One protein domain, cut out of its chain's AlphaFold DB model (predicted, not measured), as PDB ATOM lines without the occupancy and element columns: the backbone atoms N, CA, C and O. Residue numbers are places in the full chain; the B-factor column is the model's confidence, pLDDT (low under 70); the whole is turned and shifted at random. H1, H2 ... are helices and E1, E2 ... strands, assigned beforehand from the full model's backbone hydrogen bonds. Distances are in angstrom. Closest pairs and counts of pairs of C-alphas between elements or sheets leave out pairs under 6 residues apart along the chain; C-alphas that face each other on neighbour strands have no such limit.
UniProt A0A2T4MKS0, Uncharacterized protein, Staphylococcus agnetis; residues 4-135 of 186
ATOM      1  N   GLU A   4     -14.064 -27.604  -4.067       83.88
ATOM      2  CA  GLU A   4     -14.454 -27.520  -5.480       83.88
ATOM      3  C   GLU A   4     -14.742 -26.085  -5.929       83.88
ATOM      4  O   GLU A   4     -14.307 -25.664  -6.998       83.88
ATOM      5  N   ILE A   5     -15.435 -25.309  -5.092       83.62
ATOM      6  CA  ILE A   5     -15.769 -23.914  -5.382       83.62
ATOM      7  C   ILE A   5     -14.496 -23.075  -5.410       83.62
ATOM      8  O   ILE A   5     -14.323 -22.250  -6.301       83.62
ATOM      9  N   LYS A   6     -13.589 -23.301  -4.457       83.50
ATOM     10  CA  LYS A   6     -12.316 -22.585  -4.403       83.50
ATOM     11  C   LYS A   6     -11.469 -22.871  -5.645       83.50
ATOM     12  O   LYS A   6     -11.034 -21.933  -6.303       83.50
ATOM     13  N   THR A   7     -11.310 -24.145  -6.001       85.44
ATOM     14  CA  THR A   7     -10.570 -24.564  -7.199       85.44
ATOM     15  C   THR A   7     -11.203 -24.012  -8.475       85.44
ATOM     16  O   THR A   7     -10.495 -23.557  -9.368       85.44
ATOM     17  N   PHE A   8     -12.537 -23.991  -8.554       86.44
ATOM     18  CA  PHE A   8     -13.234 -23.384  -9.682       86.44
ATOM     19  C   PHE A   8     -12.920 -21.889  -9.799       86.44
ATOM     20  O   PHE A   8     -12.550 -21.432 -10.876       86.44
ATOM     21  N   LEU A   9     -13.009 -21.134  -8.700       84.88
ATOM     22  CA  LEU A   9     -12.711 -19.700  -8.688       84.88
ATOM     23  C   LEU A   9     -11.259 -19.391  -9.069       84.88
ATOM     24  O   LEU A   9     -11.025 -18.437  -9.803       84.88
ATOM     25  N   GLU A  10     -10.306 -20.209  -8.620       83.31
ATOM     26  CA  GLU A  10      -8.887 -20.089  -8.989       83.31
ATOM     27  C   GLU A  10      -8.640 -20.375 -10.481       83.31
ATOM     28  O   GLU A  10      -7.696 -19.842 -11.058       83.31
ATOM     29  N   SER A  11      -9.495 -21.183 -11.119       84.75
ATOM     30  CA  SER A  11      -9.408 -21.489 -12.555       84.75
ATOM     31  C   SER A  11     -10.065 -20.449 -13.469       84.75
ATOM     32  O   SER A  11      -9.884 -20.498 -14.687       84.75
ATOM     33  N   LEU A  12     -10.865 -19.530 -12.916       84.81
ATOM     34  CA  LEU A  12     -11.537 -18.505 -13.708       84.81
ATOM     35  C   LEU A  12     -10.541 -17.460 -14.197       84.81
ATOM     36  O   LEU A  12      -9.632 -17.068 -13.471       84.81
ATOM     37  N   SER A  13     -10.772 -16.944 -15.406       84.88
ATOM     38  CA  SER A  13     -10.055 -15.753 -15.850       84.88
ATOM     39  C   SER A  13     -10.518 -14.535 -15.055       84.88
ATOM     40  O   SER A  13     -11.710 -14.332 -14.816       84.88
ATOM     41  N   TYR A  14      -9.560 -13.696 -14.681       87.06
ATOM     42  CA  TYR A  14      -9.790 -12.464 -13.936       87.06
ATOM     43  C   TYR A  14     -10.039 -11.286 -14.885       87.06
ATOM     44  O   TYR A  14     -10.283 -10.167 -14.438       87.06
ATOM     45  N   THR A  15      -9.984 -11.512 -16.198       83.56
ATOM     46  CA  THR A  15     -10.176 -10.474 -17.212       83.56
ATOM     47  C   THR A  15     -11.527  -9.776 -17.033       83.56
ATOM     48  O   THR A  15     -12.570 -10.425 -16.995       83.56
ATOM     49  N   HIS A  16     -11.512  -8.441 -16.952       81.50
ATOM     50  CA  HIS A  16     -12.685  -7.588 -16.694       81.50
ATOM     51  C   HIS A  16     -13.351  -7.769 -15.317       81.50
ATOM     52  O   HIS A  16     -14.426  -7.213 -15.080       81.50
ATOM     53  N   CYS A  17     -12.722  -8.499 -14.399       90.00
ATOM     54  CA  CYS A  17     -13.192  -8.653 -13.028       90.00
ATOM     55  C   CYS A  17     -12.604  -7.571 -12.111       90.00
ATOM     56  O   CYS A  17     -11.744  -6.772 -12.496       90.00
ATOM     57  N   TYR A  18     -13.075  -7.562 -10.866       91.81
ATOM     58  CA  TYR A  18     -12.471  -6.791  -9.787       91.81
ATOM     59  C   TYR A  18     -11.731  -7.720  -8.841       91.81
ATOM     60  O   TYR A  18     -12.125  -8.869  -8.634       91.81
ATOM     61  N   VAL A  19     -10.666  -7.197  -8.250       92.12
ATOM     62  CA  VAL A  19      -9.878  -7.903  -7.247       92.12
ATOM     63  C   VAL A  19      -9.754  -7.075  -5.980       92.12
ATOM     64  O   VAL A  19      -9.710  -5.842  -6.023       92.12
ATOM     65  N   HIS A  20      -9.682  -7.773  -4.855       91.50
ATOM     66  CA  HIS A  20      -9.301  -7.225  -3.568       91.50
ATOM     67  C   HIS A  20      -7.789  -7.369  -3.390       91.50
ATOM     68  O   HIS A  20      -7.232  -8.450  -3.593       91.50
ATOM     69  N   ILE A  21      -7.121  -6.280  -3.021       90.50
ATOM     70  CA  ILE A  21      -5.689  -6.298  -2.732       90.50
ATOM     71  C   ILE A  21      -5.519  -6.621  -1.247       90.50
ATOM     72  O   ILE A  21      -5.846  -5.811  -0.382       90.50
ATOM     73  N   ASN A  22      -5.022  -7.827  -0.962       81.00
ATOM     74  CA  ASN A  22      -4.969  -8.384   0.392       81.00
ATOM     75  C   ASN A  22      -3.856  -7.772   1.260       81.00
ATOM     76  O   ASN A  22      -3.869  -7.929   2.481       81.00
ATOM     77  N   THR A  23      -2.880  -7.094   0.653       84.56
ATOM     78  CA  THR A  23      -1.710  -6.552   1.348       84.56
ATOM     79  C   THR A  23      -1.762  -5.027   1.444       84.56
ATOM     80  O   THR A  23      -2.241  -4.373   0.525       84.56
ATOM     81  N   PRO A  24      -1.244  -4.426   2.533       84.44
ATOM     82  CA  PRO A  24      -1.165  -2.967   2.676       84.44
ATOM     83  C   PRO A  24      -0.063  -2.337   1.814       84.44
ATOM     84  O   PRO A  24      -0.042  -1.126   1.611       84.44
ATOM     85  N   VAL A  25       0.894  -3.153   1.367       88.94
ATOM     86  CA  VAL A  25       1.923  -2.769   0.406       88.94
ATOM     87  C   VAL A  25       1.800  -3.713  -0.774       88.94
ATOM     88  O   VAL A  25       1.849  -4.935  -0.604       88.94
ATOM     89  N   LEU A  26       1.629  -3.143  -1.957       89.19
ATOM     90  CA  LEU A  26       1.506  -3.883  -3.202       89.19
ATOM     91  C   LEU A  26       2.839  -3.839  -3.943       89.19
ATOM     92  O   LEU A  26       3.328  -2.760  -4.278       89.19
ATOM     93  N   ASN A  27       3.409  -5.012  -4.203       91.25
ATOM     94  CA  ASN A  27       4.577  -5.158  -5.064       91.25
ATOM     95  C   ASN A  27       4.104  -5.547  -6.468       91.25
ATOM     96  O   ASN A  27       3.254  -6.428  -6.609       91.25
ATOM     97  N   GLY A  28       4.654  -4.901  -7.488       91.56
ATOM     98  CA  GLY A  28       4.321  -5.174  -8.880       91.56
ATOM     99  C   GLY A  28       5.312  -4.528  -9.835       91.56
ATOM    100  O   GLY A  28       6.391  -4.115  -9.418       91.56
ATOM    101  N   TYR A  29       4.919  -4.407 -11.098       93.19
ATOM    102  CA  TYR A  29       5.736  -3.842 -12.170       93.19
ATOM    103  C   TYR A  29       4.965  -2.759 -12.923       93.19
ATOM    104  O   TYR A  29       3.735  -2.812 -13.015       93.19
ATOM    105  N   ARG A  30       5.667  -1.755 -13.449       91.81
ATOM    106  CA  ARG A  30       5.061  -0.686 -14.270       91.81
ATOM    107  C   ARG A  30       4.970  -1.046 -15.744       91.81
ATOM    108  O   ARG A  30       4.133  -0.510 -16.474       91.81
ATOM    109  N   ASP A  31       5.845  -1.929 -16.181       89.50
ATOM    110  CA  ASP A  31       6.015  -2.323 -17.561       89.50
ATOM    111  C   ASP A  31       5.576  -3.771 -17.785       89.50
ATOM    112  O   ASP A  31       5.491  -4.595 -16.879       89.50
ATOM    113  N   GLU A  32       5.273  -4.060 -19.041       86.62
ATOM    114  CA  GLU A  32       4.772  -5.363 -19.470       86.62
ATOM    115  C   GLU A  32       5.894  -6.400 -19.621       86.62
ATOM    116  O   GLU A  32       5.617  -7.595 -19.644       86.62
ATOM    117  N   ALA A  33       7.155  -5.950 -19.697       87.19
ATOM    118  CA  ALA A  33       8.330  -6.819 -19.711       87.19
ATOM    119  C   ALA A  33       8.755  -7.269 -18.300       87.19
ATOM    120  O   ALA A  33       9.600  -8.153 -18.184       87.19
ATOM    121  N   LEU A  34       8.110  -6.738 -17.250       88.44
ATOM    122  CA  LEU A  34       8.365  -7.047 -15.840       88.44
ATOM    123  C   LEU A  34       9.788  -6.672 -15.388       88.44
ATOM    124  O   LEU A  34      10.389  -7.364 -14.567       88.44
ATOM    125  N   GLU A  35      10.330  -5.578 -15.922       88.62
ATOM    126  CA  GLU A  35      11.685  -5.109 -15.615       88.62
ATOM    127  C   GLU A  35      11.701  -3.966 -14.580       88.62
ATOM    128  O   GLU A  35      12.657  -3.840 -13.814       88.62
ATOM    129  N   ASP A  36      10.649  -3.142 -14.520       91.12
ATOM    130  CA  ASP A  36      10.542  -1.964 -13.649       91.12
ATOM    131  C   ASP A  36       9.658  -2.251 -12.427       91.12
ATOM    132  O   ASP A  36       8.437  -2.048 -12.434       91.12
ATOM    133  N   GLU A  37      10.294  -2.742 -11.359       92.44
ATOM    134  CA  GLU A  37       9.645  -3.034 -10.081       92.44
ATOM    135  C   GLU A  37       9.157  -1.771  -9.357       92.44
ATOM    136  O   GLU A  37       9.877  -0.789  -9.162       92.44
ATOM    137  N   ILE A  38       7.934  -1.841  -8.836       92.12
ATOM    138  CA  ILE A  38       7.334  -0.813  -7.992       92.12
ATOM    139  C   ILE A  38       6.784  -1.408  -6.699       92.12
ATOM    140  O   ILE A  38       6.188  -2.486  -6.665       92.12
ATOM    141  N   ARG A  39       6.932  -0.639  -5.619       91.38
ATOM    142  CA  ARG A  39       6.249  -0.875  -4.347       91.38
ATOM    143  C   ARG A  39       5.301   0.274  -4.056       91.38
ATOM    144  O   ARG A  39       5.725   1.417  -3.898       91.38
ATOM    145  N   LEU A  40       4.012  -0.030  -3.985       88.19
ATOM    146  CA  LEU A  40       2.971   0.934  -3.664       88.19
ATOM    147  C   LEU A  40       2.565   0.789  -2.204       88.19
ATOM    148  O   LEU A  40       1.981  -0.216  -1.810       88.19
ATOM    149  N   HIS A  41       2.830   1.827  -1.414       87.00
ATOM    150  CA  HIS A  41       2.357   1.927  -0.029       87.00
ATOM    151  C   HIS A  41       0.939   2.500   0.086       87.00
ATOM    152  O   HIS A  41       0.320   2.416   1.141       87.00
ATOM    153  N   GLN A  42       0.440   3.128  -0.980       85.62
ATOM    154  CA  GLN A  42      -0.907   3.679  -1.052       85.62
ATOM    155  C   GLN A  42      -1.556   3.195  -2.341       85.62
ATOM    156  O   GLN A  42      -1.108   3.535  -3.434       85.62
ATOM    157  N   HIS A  43      -2.614   2.409  -2.210       87.62
ATOM    158  CA  HIS A  43      -3.397   1.894  -3.324       87.62
ATOM    159  C   HIS A  43      -4.856   1.724  -2.878       87.62
ATOM    160  O   HIS A  43      -5.128   1.633  -1.677       87.62
ATOM    161  N   PRO A  44      -5.822   1.712  -3.813       85.62
ATOM    162  CA  PRO A  44      -7.190   1.370  -3.470       85.62
ATOM    163  C   PRO A  44      -7.263  -0.086  -2.992       85.62
ATOM    164  O   PRO A  44      -6.461  -0.931  -3.383       85.62
ATOM    165  N   THR A  45      -8.252  -0.376  -2.153       87.12
ATOM    166  CA  THR A  45      -8.549  -1.729  -1.658       87.12
ATOM    167  C   THR A  45      -9.075  -2.643  -2.767       87.12
ATOM    168  O   THR A  45      -8.820  -3.845  -2.769       87.12
ATOM    169  N   TYR A  46      -9.776  -2.053  -3.737       89.12
ATOM    170  CA  TYR A  46     -10.366  -2.737  -4.880       89.12
ATOM    171  C   TYR A  46      -9.797  -2.167  -6.172       89.12
ATOM    172  O   TYR A  46      -9.759  -0.948  -6.348       89.12
ATOM    173  N   ALA A  47      -9.390  -3.043  -7.084       90.75
ATOM    174  CA  ALA A  47      -8.853  -2.652  -8.380       90.75
ATOM    175  C   ALA A  47      -9.534  -3.430  -9.506       90.75
ATOM    176  O   ALA A  47      -9.908  -4.593  -9.343       90.75
ATOM    177  N   GLN A  48      -9.697  -2.771 -10.652       91.50
ATOM    178  CA  GLN A  48     -10.183  -3.417 -11.866       91.50
ATOM    179  C   GLN A  48      -9.027  -4.134 -12.560       91.50
ATOM    180  O   GLN A  48      -7.945  -3.563 -12.722       91.50
ATOM    181  N   VAL A  49      -9.284  -5.353 -13.023       93.12
ATOM    182  CA  VAL A  49      -8.372  -6.115 -13.873       93.12
ATOM    183  C   VAL A  49      -8.630  -5.736 -15.327       93.12
ATOM    184  O   VAL A  49      -9.735  -5.902 -15.850       93.12
ATOM    185  N   LEU A  50      -7.601  -5.218 -15.989       90.12
ATOM    186  CA  LEU A  50      -7.643  -4.854 -17.401       90.12
ATOM    187  C   LEU A  50      -7.536  -6.103 -18.274       90.12
ATOM    188  O   LEU A  50      -8.368  -6.322 -19.151       90.12
ATOM    189  N   TYR A  51      -6.520  -6.919 -18.007       89.19
ATOM    190  CA  TYR A  51      -6.293  -8.205 -18.648       89.19
ATOM    191  C   TYR A  51      -5.377  -9.073 -17.783       89.19
ATOM    192  O   TYR A  51      -4.775  -8.615 -16.807       89.19
ATOM    193  N   GLU A  52      -5.300 -10.335 -18.165       90.44
ATOM    194  CA  GLU A  52      -4.528 -11.382 -17.517       90.44
ATOM    195  C   GLU A  52      -3.490 -11.927 -18.501       90.44
ATOM    196  O   GLU A  52      -3.803 -12.156 -19.672       90.44
ATOM    197  N   GLN A  53      -2.261 -12.109 -18.025       88.12
ATOM    198  CA  GLN A  53      -1.146 -12.668 -18.781       88.12
ATOM    199  C   GLN A  53      -0.418 -13.670 -17.885       88.12
ATOM    200  O   GLN A  53       0.253 -13.283 -16.930       88.12
ATOM    201  N   ASP A  54      -0.583 -14.957 -18.182       85.88
ATOM    202  CA  ASP A  54      -0.057 -16.070 -17.386       85.88
ATOM    203  C   ASP A  54      -0.482 -15.967 -15.900       85.88
ATOM    204  O   ASP A  54      -1.677 -16.003 -15.583       85.88
ATOM    205  N   ASP A  55       0.476 -15.810 -14.985       88.31
ATOM    206  CA  ASP A  55       0.240 -15.631 -13.543       88.31
ATOM    207  C   ASP A  55       0.231 -14.160 -13.096       88.31
ATOM    208  O   ASP A  55       0.133 -13.863 -11.900       88.31
ATOM    209  N   MET A  56       0.289 -13.227 -14.048       91.88
ATOM    210  CA  MET A  56       0.284 -11.787 -13.812       91.88
ATOM    211  C   MET A  56      -1.046 -11.156 -14.230       91.88
ATOM    212  O   MET A  56      -1.683 -11.520 -15.219       91.88
ATOM    213  N   LEU A  57      -1.464 -10.156 -13.463       93.50
ATOM    214  CA  LEU A  57      -2.667  -9.372 -13.691       93.50
ATOM    215  C   LEU A  57      -2.283  -7.924 -13.948       93.50
ATOM    216  O   LEU A  57      -1.594  -7.311 -13.134       93.50
ATOM    217  N   ALA A  58      -2.779  -7.358 -15.043       93.94
ATOM    218  CA  ALA A  58      -2.691  -5.928 -15.291       93.94
ATOM    219  C   ALA A  58      -3.847  -5.227 -14.566       93.94
ATOM    220  O   ALA A  58      -5.005  -5.325 -14.978       93.94
ATOM    221  N   LEU A  59      -3.544  -4.514 -13.485       93.75
ATOM    222  CA  LEU A  59      -4.512  -3.780 -12.676       93.75
ATOM    223  C   LEU A  59      -4.516  -2.296 -13.033       93.75
ATOM    224  O   LEU A  59      -3.472  -1.707 -13.317       93.75
ATOM    225  N   HIS A  60      -5.690  -1.675 -12.963       92.50
ATOM    226  CA  HIS A  60      -5.824  -0.223 -13.041       92.50
ATOM    227  C   HIS A  60      -5.781   0.391 -11.635       92.50
ATOM    228  O   HIS A  60      -6.760   0.326 -10.887       92.50
ATOM    229  N   ILE A  61      -4.677   1.052 -11.288       90.94
ATOM    230  CA  ILE A  61      -4.448   1.677  -9.978       90.94
ATOM    231  C   ILE A  61      -3.980   3.119 -10.189       90.94
ATOM    232  O   ILE A  61      -2.982   3.340 -10.857       90.94
ATOM    233  N   GLN A  62      -4.683   4.103  -9.610       86.19
ATOM    234  CA  GLN A  62      -4.304   5.532  -9.668       86.19
ATOM    235  C   GLN A  62      -3.982   6.035 -11.092       86.19
ATOM    236  O   GLN A  62      -2.971   6.693 -11.311       86.19
ATOM    237  N   GLU A  63      -4.835   5.694 -12.065       86.06
ATOM    238  CA  GLU A  63      -4.660   6.037 -13.495       86.06
ATOM    239  C   GLU A  63      -3.436   5.395 -14.171       86.06
ATOM    240  O   GLU A  63      -3.104   5.718 -15.311       86.06
ATOM    241  N   GLN A  64      -2.784   4.442 -13.504       90.25
ATOM    242  CA  GLN A  64      -1.658   3.684 -14.030       90.25
ATOM    243  C   GLN A  64      -2.019   2.207 -14.190       90.25
ATOM    244  O   GLN A  64      -2.841   1.648 -13.457       90.25
ATOM    245  N   ARG A  65      -1.379   1.569 -15.173       92.56
ATOM    246  CA  ARG A  65      -1.397   0.116 -15.352       92.56
ATOM    247  C   ARG A  65      -0.256  -0.471 -14.532       92.56
ATOM    248  O   ARG A  65       0.888  -0.070 -14.725       92.56
ATOM    249  N   ILE A  66      -0.575  -1.397 -13.638       93.56
ATOM    250  CA  ILE A  66       0.406  -2.048 -12.766       93.56
ATOM    251  C   ILE A  66       0.222  -3.554 -12.863       93.56
ATOM    252  O   ILE A  66      -0.896  -4.051 -12.749       93.56
ATOM    253  N   PHE A  67       1.317  -4.271 -13.073       93.38
ATOM    254  CA  PHE A  67       1.335  -5.717 -13.213       93.38
ATOM    255  C   PHE A  67       1.623  -6.362 -11.868       93.38
ATOM    256  O   PHE A  67       2.634  -6.069 -11.233       93.38
ATOM    257  N   VAL A  68       0.726  -7.227 -11.417       93.25
ATOM    258  CA  VAL A  68       0.764  -7.816 -10.077       93.25
ATOM    259  C   VAL A  68       0.555  -9.322 -10.186       93.25
ATOM    260  O   VAL A  68      -0.296  -9.746 -10.969       93.25
ATOM    261  N   PRO A  69       1.268 -10.149  -9.405       91.56
ATOM    262  CA  PRO A  69       1.023 -11.587  -9.387       91.56
ATOM    263  C   PRO A  69      -0.381 -11.911  -8.864       91.56
ATOM    264  O   PRO A  69      -0.834 -11.332  -7.872       91.56
ATOM    265  N   LYS A  70      -1.050 -12.897  -9.472       90.06
ATOM    266  CA  LYS A  70      -2.380 -13.374  -9.044       90.06
ATOM    267  C   LYS A  70      -2.444 -13.717  -7.559       90.06
ATOM    268  O   LYS A  70      -3.447 -13.444  -6.915       90.06
ATOM    269  N   SER A  71      -1.368 -14.273  -7.004       87.94
ATOM    270  CA  SER A  71      -1.292 -14.665  -5.594       87.94
ATOM    271  C   SER A  71      -1.392 -13.495  -4.609       87.94
ATOM    272  O   SER A  71      -1.663 -13.720  -3.433       87.94
ATOM    273  N   ALA A  72      -1.143 -12.258  -5.050       87.75
ATOM    274  CA  ALA A  72      -1.213 -11.073  -4.195       87.75
ATOM    275  C   ALA A  72      -2.633 -10.493  -4.072       87.75
ATOM    276  O   ALA A  72      -2.854  -9.571  -3.281       87.75
ATOM    277  N   VAL A  73      -3.595 -11.012  -4.839       90.06
ATOM    278  CA  VAL A  73      -4.955 -10.474  -4.893       90.06
ATOM    279  C   VAL A  73      -6.008 -11.577  -4.816       90.06
ATOM    280  O   VAL A  73      -5.780 -12.715  -5.216       90.06
ATOM    281  N   ALA A  74      -7.194 -11.231  -4.326       89.50
ATOM    282  CA  ALA A  74      -8.338 -12.132  -4.276       89.50
ATOM    283  C   ALA A  74      -9.400 -11.709  -5.295       89.50
ATOM    284  O   ALA A  74      -9.790 -10.541  -5.345       89.50
ATOM    285  N   LEU A  75      -9.893 -12.656  -6.101       90.81
ATOM    286  CA  LEU A  75     -10.984 -12.403  -7.043       90.81
ATOM    287  C   LEU A  75     -12.254 -11.983  -6.301       90.81
ATOM    288  O   LEU A  75     -12.661 -12.614  -5.323       90.81
ATOM    289  N   MET A  76     -12.918 -10.955  -6.819       92.38
ATOM    290  CA  MET A  76     -14.251 -10.566  -6.385       92.38
ATOM    291  C   MET A  76     -15.270 -10.882  -7.472       92.38
ATOM    292  O   MET A  76     -15.055 -10.610  -8.654       92.38
ATOM    293  N   LEU A  77     -16.408 -11.440  -7.064       92.19
ATOM    294  CA  LEU A  77     -17.468 -11.822  -7.993       92.19
ATOM    295  C   LEU A  77     -18.521 -10.735  -8.096       92.19
ATOM    296  O   LEU A  77     -18.857 -10.095  -7.106       92.19
ATOM    297  N   PHE A  78     -19.099 -10.587  -9.281       92.56
ATOM    298  CA  PHE A  78     -20.218  -9.682  -9.498       92.56
ATOM    299  C   PHE A  78     -21.500 -10.287  -8.930       92.56
ATOM    300  O   PHE A  78     -21.881 -11.409  -9.262       92.56
ATOM    301  N   GLU A  79     -22.191  -9.515  -8.102       93.12
ATOM    302  CA  GLU A  79     -23.552  -9.817  -7.669       93.12
ATOM    303  C   GLU A  79     -24.597  -9.136  -8.552       93.12
ATOM    304  O   GLU A  79     -25.644  -9.732  -8.838       93.12
ATOM    305  N   ASP A  80     -24.310  -7.894  -8.940       92.88
ATOM    306  CA  ASP A  80     -25.153  -7.066  -9.792       92.88
ATOM    307  C   ASP A  80     -24.300  -6.069 -10.588       92.88
ATOM    308  O   ASP A  80     -23.215  -5.667 -10.147       92.88
ATOM    309  N   TYR A  81     -24.794  -5.684 -11.762       93.50
ATOM    310  CA  TYR A  81     -24.139  -4.740 -12.659       93.50
ATOM    311  C   TYR A  81     -25.175  -3.951 -13.469       93.50
ATOM    312  O   TYR A  81     -25.881  -4.498 -14.318       93.50
ATOM    313  N   ASP A  82     -25.224  -2.638 -13.254       93.19
ATOM    314  CA  ASP A  82     -25.969  -1.713 -14.100       93.19
ATOM    315  C   ASP A  82     -25.097  -1.290 -15.287       93.19
ATOM    316  O   ASP A  82     -24.239  -0.409 -15.187       93.19
ATOM    317  N   PHE A  83     -25.361  -1.891 -16.448       88.00
ATOM    318  CA  PHE A  83     -24.645  -1.603 -17.691       88.00
ATOM    319  C   PHE A  83     -24.829  -0.179 -18.219       88.00
ATOM    320  O   PHE A  83     -23.999   0.280 -19.000       88.00
ATOM    321  N   LYS A  84     -25.892   0.534 -17.828       89.19
ATOM    322  CA  LYS A  84     -26.116   1.914 -18.279       89.19
ATOM    323  C   LYS A  84     -25.289   2.895 -17.465       89.19
ATOM    324  O   LYS A  84     -24.714   3.821 -18.029       89.19
ATOM    325  N   LEU A  85     -25.246   2.695 -16.149       90.06
ATOM    326  CA  LEU A  85     -24.547   3.587 -15.222       90.06
ATOM    327  C   LEU A  85     -23.119   3.131 -14.897       90.06
ATOM    328  O   LEU A  85     -22.400   3.862 -14.220       90.06
ATOM    329  N   SER A  86     -22.704   1.950 -15.369       87.19
ATOM    330  CA  SER A  86     -21.440   1.296 -14.990       87.19
ATOM    331  C   SER A  86     -21.279   1.173 -13.469       87.19
ATOM    332  O   SER A  86     -20.193   1.344 -12.917       87.19
ATOM    333  N   GLN A  87     -22.393   0.909 -12.780       92.44
ATOM    334  CA  GLN A  87     -22.434   0.687 -11.336       92.44
ATOM    335  C   GLN A  87     -22.464  -0.810 -11.065       92.44
ATOM    336  O   GLN A  87     -23.101  -1.561 -11.797       92.44
ATOM    337  N   PHE A  88     -21.769  -1.255 -10.026       92.19
ATOM    338  CA  PHE A  88     -21.585  -2.672  -9.762       92.19
ATOM    339  C   PHE A  88     -21.574  -2.954  -8.272       92.19
ATOM    340  O   PHE A  88     -21.141  -2.140  -7.457       92.19
ATOM    341  N   THR A  89     -22.024  -4.155  -7.943       93.44
ATOM    342  CA  THR A  89     -21.891  -4.731  -6.615       93.44
ATOM    343  C   THR A  89     -21.042  -5.982  -6.731       93.44
ATOM    344  O   THR A  89     -21.346  -6.868  -7.533       93.44
ATOM    345  N   ILE A  90     -19.973  -6.049  -5.946       94.12
ATOM    346  CA  ILE A  90     -19.027  -7.165  -5.952       94.12
ATOM    347  C   ILE A  90     -18.883  -7.772  -4.561       94.12
ATOM    348  O   ILE A  90     -19.029  -7.090  -3.549       94.12
ATOM    349  N   ILE A  91     -18.596  -9.068  -4.517       92.44
ATOM    350  CA  ILE A  91     -18.490  -9.858  -3.293       92.44
ATOM    351  C   ILE A  91     -17.097 -10.471  -3.205       92.44
ATOM    352  O   ILE A  91     -16.640 -11.134  -4.138       92.44
ATOM    353  N   GLN A  92     -16.462 -10.303  -2.048       89.06
ATOM    354  CA  GLN A  92     -15.276 -11.054  -1.648       89.06
ATOM    355  C   GLN A  92     -15.708 -12.240  -0.789       89.06
ATOM    356  O   GLN A  92     -16.368 -12.070   0.236       89.06
ATOM    357  N   PHE A  93     -15.320 -13.447  -1.201       81.00
ATOM    358  CA  PHE A  93     -15.699 -14.692  -0.526       81.00
ATOM    359  C   PHE A  93     -14.774 -15.102   0.630       81.00
ATOM    360  O   PHE A  93     -15.014 -16.120   1.285       81.00
ATOM    361  N   GLU A  94     -13.721 -14.334   0.901       77.94
ATOM    362  CA  GLU A  94     -12.918 -14.518   2.111       77.94
ATOM    363  C   GLU A  94     -13.759 -14.236   3.368       77.94
ATOM    364  O   GLU A  94     -14.850 -13.676   3.289       77.94
ATOM    365  N   LYS A  95     -13.297 -14.689   4.540       74.00
ATOM    366  CA  LYS A  95     -13.981 -14.434   5.816       74.00
ATOM    367  C   LYS A  95     -13.395 -13.173   6.471       74.00
ATOM    368  O   LYS A  95     -12.190 -13.167   6.712       74.00
ATOM    369  N   PRO A  96     -14.211 -12.174   6.851       77.12
ATOM    370  CA  PRO A  96     -15.659 -12.091   6.661       77.12
ATOM    371  C   PRO A  96     -16.029 -11.795   5.205       77.12
ATOM    372  O   PRO A  96     -15.359 -11.013   4.539       77.12
ATOM    373  N   THR A  97     -17.126 -12.390   4.733       85.75
ATOM    374  CA  THR A  97     -17.619 -12.102   3.387       85.75
ATOM    375  C   THR A  97     -18.165 -10.689   3.358       85.75
ATOM    376  O   THR A  97     -19.086 -10.350   4.107       85.75
ATOM    377  N   VAL A  98     -17.600  -9.875   2.474       90.38
ATOM    378  CA  VAL A  98     -17.980  -8.479   2.308       90.38
ATOM    379  C   VAL A  98     -18.520  -8.233   0.911       90.38
ATOM    380  O   VAL A  98     -18.007  -8.740  -0.087       90.38
ATOM    381  N   ARG A  99     -19.569  -7.424   0.862       92.69
ATOM    382  CA  ARG A  99     -20.131  -6.834  -0.343       92.69
ATOM    383  C   ARG A  99     -19.641  -5.400  -0.452       92.69
ATOM    384  O   ARG A  99     -19.820  -4.632   0.491       92.69
ATOM    385  N   PHE A 100     -19.098  -5.039  -1.604       92.69
ATOM    386  CA  PHE A 100     -18.767  -3.668  -1.970       92.69
ATOM    387  C   PHE A 100     -19.729  -3.167  -3.050       92.69
ATOM    388  O   PHE A 100     -19.943  -3.844  -4.054       92.69
ATOM    389  N   ASP A 101     -20.280  -1.974  -2.843       92.88
ATOM    390  CA  ASP A 101     -21.114  -1.261  -3.815       92.88
ATOM    391  C   ASP A 101     -20.344  -0.057  -4.371       92.88
ATOM    392  O   ASP A 101     -19.926   0.831  -3.623       92.88
ATOM    393  N   SER A 102     -20.167  -0.003  -5.693       91.50
ATOM    394  CA  SER A 102     -19.401   1.061  -6.344       91.50
ATOM    395  C   SER A 102     -20.070   2.434  -6.291       91.50
ATOM    396  O   SER A 102     -19.376   3.451  -6.364       91.50
ATOM    397  N   LYS A 103     -21.397   2.491  -6.118       90.69
ATOM    398  CA  LYS A 103     -22.155   3.742  -6.030       90.69
ATOM    399  C   LYS A 103     -21.950   4.425  -4.683       90.69
ATOM    400  O   LYS A 103     -21.678   5.621  -4.628       90.69
ATOM    401  N   THR A 104     -22.104   3.669  -3.599       90.00
ATOM    402  CA  THR A 104     -21.990   4.186  -2.226       90.00
ATOM    403  C   THR A 104     -20.566   4.114  -1.685       90.00
ATOM    404  O   THR A 104     -20.260   4.765  -0.688       90.00
ATOM    405  N   LYS A 105     -19.690   3.338  -2.341       88.00
ATOM    406  CA  LYS A 105     -18.345   2.968  -1.874       88.00
ATOM    407  C   LYS A 105     -18.352   2.319  -0.486       88.00
ATOM    408  O   LYS A 105     -17.339   2.334   0.210       88.00
ATOM    409  N   ALA A 106     -19.493   1.770  -0.080       88.31
ATOM    410  CA  ALA A 106     -19.665   1.145   1.215       88.31
ATOM    411  C   ALA A 106     -19.365  -0.353   1.128       88.31
ATOM    412  O   ALA A 106     -19.726  -1.029   0.161       88.31
ATOM    413  N   THR A 107     -18.740  -0.869   2.179       89.62
ATOM    414  CA  THR A 107     -18.542  -2.300   2.400       89.62
ATOM    415  C   THR A 107     -19.491  -2.786   3.480       89.62
ATOM    416  O   THR A 107     -19.517  -2.232   4.579       89.62
ATOM    417  N   THR A 108     -20.255  -3.832   3.184       91.12
ATOM    418  CA  THR A 108     -21.204  -4.433   4.128       91.12
ATOM    419  C   THR A 108     -20.911  -5.920   4.299       91.12
ATOM    420  O   THR A 108     -20.693  -6.610   3.303       91.12
ATOM    421  N   PRO A 109     -20.879  -6.439   5.535       90.56
ATOM    422  CA  PRO A 109     -20.773  -7.872   5.749       90.56
ATOM    423  C   PRO A 109     -22.064  -8.547   5.282       90.56
ATOM    424  O   PRO A 109     -23.163  -8.058   5.553       90.56
ATOM    425  N   ILE A 110     -21.936  -9.671   4.583       90.81
ATOM    426  CA  ILE A 110     -23.079 -10.440   4.088       90.81
ATOM    427  C   ILE A 110     -22.949 -11.916   4.451       90.81
ATOM    428  O   ILE A 110     -21.853 -12.439   4.650       90.81
ATOM    429  N   HIS A 111     -24.091 -12.594   4.510       86.88
ATOM    430  CA  HIS A 111     -24.154 -14.044   4.591       86.88
ATOM    431  C   HIS A 111     -24.463 -14.617   3.204       86.88
ATOM    432  O   HIS A 111     -25.323 -14.093   2.498       86.88
ATOM    433  N   ILE A 112     -23.740 -15.666   2.804       84.62
ATOM    434  CA  ILE A 112     -23.949 -16.349   1.525       84.62
ATOM    435  C   ILE A 112     -24.624 -17.688   1.787       84.62
ATOM    436  O   ILE A 112     -23.983 -18.622   2.266       84.62
ATOM    437  N   ASP A 113     -25.884 -17.792   1.374       83.06
ATOM    438  CA  ASP A 113     -26.642 -19.042   1.471       83.06
ATOM    439  C   ASP A 113     -26.233 -20.048   0.380       83.06
ATOM    440  O   ASP A 113     -26.169 -21.251   0.615       83.06
ATOM    441  N   CYS A 114     -25.945 -19.568  -0.840       86.44
ATOM    442  CA  CYS A 114     -25.632 -20.419  -1.993       86.44
ATOM    443  C   CYS A 114     -24.580 -19.786  -2.911       86.44
ATOM    444  O   CYS A 114     -24.868 -18.859  -3.667       86.44
ATOM    445  N   HIS A 115     -23.366 -20.334  -2.890       86.81
ATOM    446  CA  HIS A 115     -22.217 -19.843  -3.657       86.81
ATOM    447  C   HIS A 115     -22.429 -19.961  -5.174       86.81
ATOM    448  O   HIS A 115     -22.154 -19.017  -5.914       86.81
ATOM    449  N   TRP A 116     -22.994 -21.079  -5.640       88.81
ATOM    450  CA  TRP A 116     -23.233 -21.333  -7.066       88.81
ATOM    451  C   TRP A 116     -24.146 -20.298  -7.720       88.81
ATOM    452  O   TRP A 116     -23.937 -19.931  -8.875       88.81
ATOM    453  N   LYS A 117     -25.117 -19.760  -6.975       91.12
ATOM    454  CA  LYS A 117     -25.988 -18.682  -7.458       91.12
ATOM    455  C   LYS A 117     -25.193 -17.416  -7.791       91.12
ATOM    456  O   LYS A 117     -25.454 -16.780  -8.809       91.12
ATOM    457  N   TYR A 118     -24.232 -17.049  -6.946       89.75
ATOM    458  CA  TYR A 118     -23.378 -15.881  -7.167       89.75
ATOM    459  C   TYR A 118     -22.373 -16.112  -8.288       89.75
ATOM    460  O   TYR A 118     -22.163 -15.224  -9.105       89.75
ATOM    461  N   ILE A 119     -21.820 -17.321  -8.379       90.69
ATOM    462  CA  ILE A 119     -20.943 -17.707  -9.487       90.69
ATOM    463  C   ILE A 119     -21.691 -17.611 -10.819       90.69
ATOM    464  O   ILE A 119     -21.196 -16.985 -11.749       90.69
ATOM    465  N   ALA A 120     -22.910 -18.148 -10.910       90.69
ATOM    466  CA  ALA A 120     -23.716 -18.071 -12.127       90.69
ATOM    467  C   ALA A 120     -24.017 -16.618 -12.537       90.69
ATOM    468  O   ALA A 120     -23.875 -16.264 -13.709       90.69
ATOM    469  N   LYS A 121     -24.380 -15.758 -11.574       92.69
ATOM    470  CA  LYS A 121     -24.563 -14.316 -11.811       92.69
ATOM    471  C   LYS A 121     -23.287 -13.653 -12.319       92.69
ATOM    472  O   LYS A 121     -23.339 -12.912 -13.296       92.69
ATOM    473  N   HIS A 122     -22.160 -13.943 -11.680       93.00
ATOM    474  CA  HIS A 122     -20.871 -13.407 -12.079       93.00
ATOM    475  C   HIS A 122     -20.519 -13.805 -13.509       93.00
ATOM    476  O   HIS A 122     -20.259 -12.925 -14.319       93.00
ATOM    477  N   LEU A 123     -20.600 -15.094 -13.848       91.81
ATOM    478  CA  LEU A 123     -20.312 -15.584 -15.197       91.81
ATOM    479  C   LEU A 123     -21.198 -14.913 -16.251       91.81
ATOM    480  O   LEU A 123     -20.703 -14.500 -17.299       91.81
ATOM    481  N   TYR A 124     -22.490 -14.747 -15.957       93.56
ATOM    482  CA  TYR A 124     -23.411 -14.034 -16.838       93.56
ATOM    483  C   TYR A 124     -22.987 -12.573 -17.061       93.56
ATOM    484  O   TYR A 124     -22.927 -12.112 -18.202       93.56
ATOM    485  N   ILE A 125     -22.661 -11.844 -15.989       93.31
ATOM    486  CA  ILE A 125     -22.233 -10.438 -16.065       93.31
ATOM    487  C   ILE A 125     -20.910 -10.318 -16.829       93.31
ATOM    488  O   ILE A 125     -20.808  -9.509 -17.751       93.31
ATOM    489  N   THR A 126     -19.922 -11.155 -16.508       90.94
ATOM    490  CA  THR A 126     -18.613 -11.165 -17.172       90.94
ATOM    491  C   THR A 126     -18.755 -11.466 -18.665       90.94
ATOM    492  O   THR A 126     -18.136 -10.794 -19.490       90.94
ATOM    493  N   GLN A 127     -19.634 -12.398 -19.051       91.25
ATOM    494  CA  GLN A 127     -19.925 -12.682 -20.459       91.25
ATOM    495  C   GLN A 127     -20.532 -11.469 -21.183       91.25
ATOM    496  O   GLN A 127     -20.144 -11.161 -22.311       91.25
ATOM    497  N   GLN A 128     -21.465 -10.752 -20.549       91.56
ATOM    498  CA  GLN A 128     -22.054  -9.537 -21.121       91.56
ATOM    499  C   GLN A 128     -21.013  -8.424 -21.296       91.56
ATOM    500  O   GLN A 128     -20.953  -7.806 -22.361       91.56
ATOM    501  N   LEU A 129     -20.156  -8.205 -20.292       89.62
ATOM    502  CA  LEU A 129     -19.052  -7.243 -20.373       89.62
ATOM    503  C   LEU A 129     -18.090  -7.599 -21.506       89.62
ATOM    504  O   LEU A 129     -17.747  -6.741 -22.322       89.62
ATOM    505  N   HIS A 130     -17.715  -8.872 -21.613       87.69
ATOM    506  CA  HIS A 130     -16.843  -9.353 -22.676       87.69
ATOM    507  C   HIS A 130     -17.432  -9.071 -24.066       87.69
ATOM    508  O   HIS A 130     -16.755  -8.502 -24.924       87.69
ATOM    509  N   ASN A 131     -18.716  -9.370 -24.272       89.50
ATOM    510  CA  ASN A 131     -19.403  -9.095 -25.533       89.50
ATOM    511  C   ASN A 131     -19.427  -7.594 -25.869       89.50
ATOM    512  O   ASN A 131     -19.197  -7.216 -27.020       89.50
ATOM    513  N   GLN A 132     -19.670  -6.723 -24.885       88.44
ATOM    514  CA  GLN A 132     -19.639  -5.269 -25.088       88.44
ATOM    515  C   GLN A 132     -18.243  -4.785 -25.498       88.44
ATOM    516  O   GLN A 132     -18.108  -4.041 -26.474       88.44
ATOM    517  N   HIS A 133     -17.196  -5.247 -24.808       86.31
ATOM    518  CA  HIS A 133     -15.812  -4.906 -25.137       86.31
ATOM    519  C   HIS A 133     -15.409  -5.401 -26.531       86.31
ATOM    520  O   HIS A 133     -14.830  -4.635 -27.305       86.31
ATOM    521  N   GLN A 134     -15.775  -6.632 -26.896       88.06
ATOM    522  CA  GLN A 134     -15.531  -7.169 -28.235       88.06
ATOM    523  C   GLN A 134     -16.227  -6.342 -29.320       88.06
ATOM    524  O   GLN A 134     -15.603  -5.984 -30.319       88.06
ATOM    525  N   GLN A 135     -17.499  -5.978 -29.129       90.62
ATOM    526  CA  GLN A 135     -18.226  -5.149 -30.093       90.62
ATOM    527  C   GLN A 135     -17.567  -3.779 -30.287       90.62
ATOM    528  O   GLN A 135     -17.463  -3.299 -31.418       90.62
TER     529      GLN A 135
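AT A GLANCE: This is residues 4 to 135 of the 186 residues of an uncharacterized protein of Staphylococcus agnetis (UniProt A0A2T4MKS0). A single strongly twisted sheet of eight strands runs through the domain in two halves, E4, E5 and E6 on one side of the short strand E1 and E7, E8, E9 and E10 on the other; the hairpin of E2 and E3 lies beside the edge strand E6, and the long helix H2 crosses over E7 in the other half. The short helix H1 only grazes the sheet. The printed part has 132 residues with two named helices and ten named strands, in the order H1, E1 to E10, H2, and its class is mixed, helices and strands. The large sheet has the order E6, E5, E4, E1, E7, E8, E9, E10 and is antiparallel throughout, as is the small sheet of E2 and E3. The whole is compact and rounded, with a radius of gyration of the C-alphas of 14.7 A and spans of 43 by 37 by 33 A.

IN THESE COORDINATES: H1, residues 4 to 11, begins at C-alpha 4 at (-14.454, -27.520, -5.480) and is 10.6 A long. E1 is residues 18 to 21, 9.8 A; E2 is residues 26 to 29, 9.9 A; E3 is residues 37 to 40, 10.1 A. E4, residues 46 to 53, measures 19.4 A and bends by 68 degrees at residue 50. E5 is residues 56 to 61, 14.8 A, and E6 is residues 64 to 69, 16.2 A. E7, residues 73 to 82, starts at C-alpha 73 at (-4.955, -10.474, -4.893), measures 24.6 A and bends by 68 degrees at residue 79. E8 is residues 87 to 92, 16.8 A; E9 is residues 98 to 101, 10.0 A; E10 is residues 107 to 109, 6.9 A. H2, residues 115 to 135, is 30.5 A long and ends at C-alpha 135 at (-18.226, -5.149, -30.093).

HOW THE PARTS SIT: From edge to edge of the large sheet the strands' lines turn by 149 degrees. E4, E5 and E6 form one meander, each strand the antiparallel neighbour of the one before, and E7, E8, E9 and E10 form another. Inner strand E1 has E4 and E7 as neighbours: N 19 and O 47 are 2.9 A apart, and N 20 and O 74 are 2.8 A apart, within hydrogen-bond range. The pairing of E4 is staggered, with E1 over residues 46 to 48 and with E5 over 48 to 53, where N 50 and O 58 are 2.8 A apart. In the hairpin of E5 and E6, N 59 and O 66 are 2.8 A apart. The hairpin of E7 and E8 has N 79 and O 89 at 2.8 A, that of E8 and E9 has N 100 and O 90 at 2.8 A, and that of E9 and E10 has N 99 and O 108 at 2.8 A. In the hairpin of E2 and E3, N 38 and O 28 are 2.8 A apart. The closest C-alphas of E2 and E6 are those of Gly 28 and Val 68, 4.6 A apart. H2 is on one face of the large sheet, giving two layers, a helix layer and a sheet layer, at a height over the sheet of 8.4 A. It lies over E7 and runs across the strands, at 76 degrees to E7 on the local plane; their closest C-alphas, Phe 78 and His 122, are 4.6 A apart. H1 only grazes the sheet, with residues 9 to 10. H1 and H2 are close but not clearly touching, with the C-alphas of Ile 5 and His 115 closest at 7.8 A; they run the same way at a shallow tilt of 20 degrees. In H1 and H2, every O i to N i+4 pair is within hydrogen-bond range. E2 and H2 are apart, as are E3 and H2.

THE WHOLE: The two C-alphas farthest apart are those of Glu 35 and Asp 113, at 44.2 A. The printed part has no cut and no long link; the links H1 to E1 and E2 to E3 are short, and the others are tight. The mean pLDDT of the printed part is 89.1, and no printed residue is under 70.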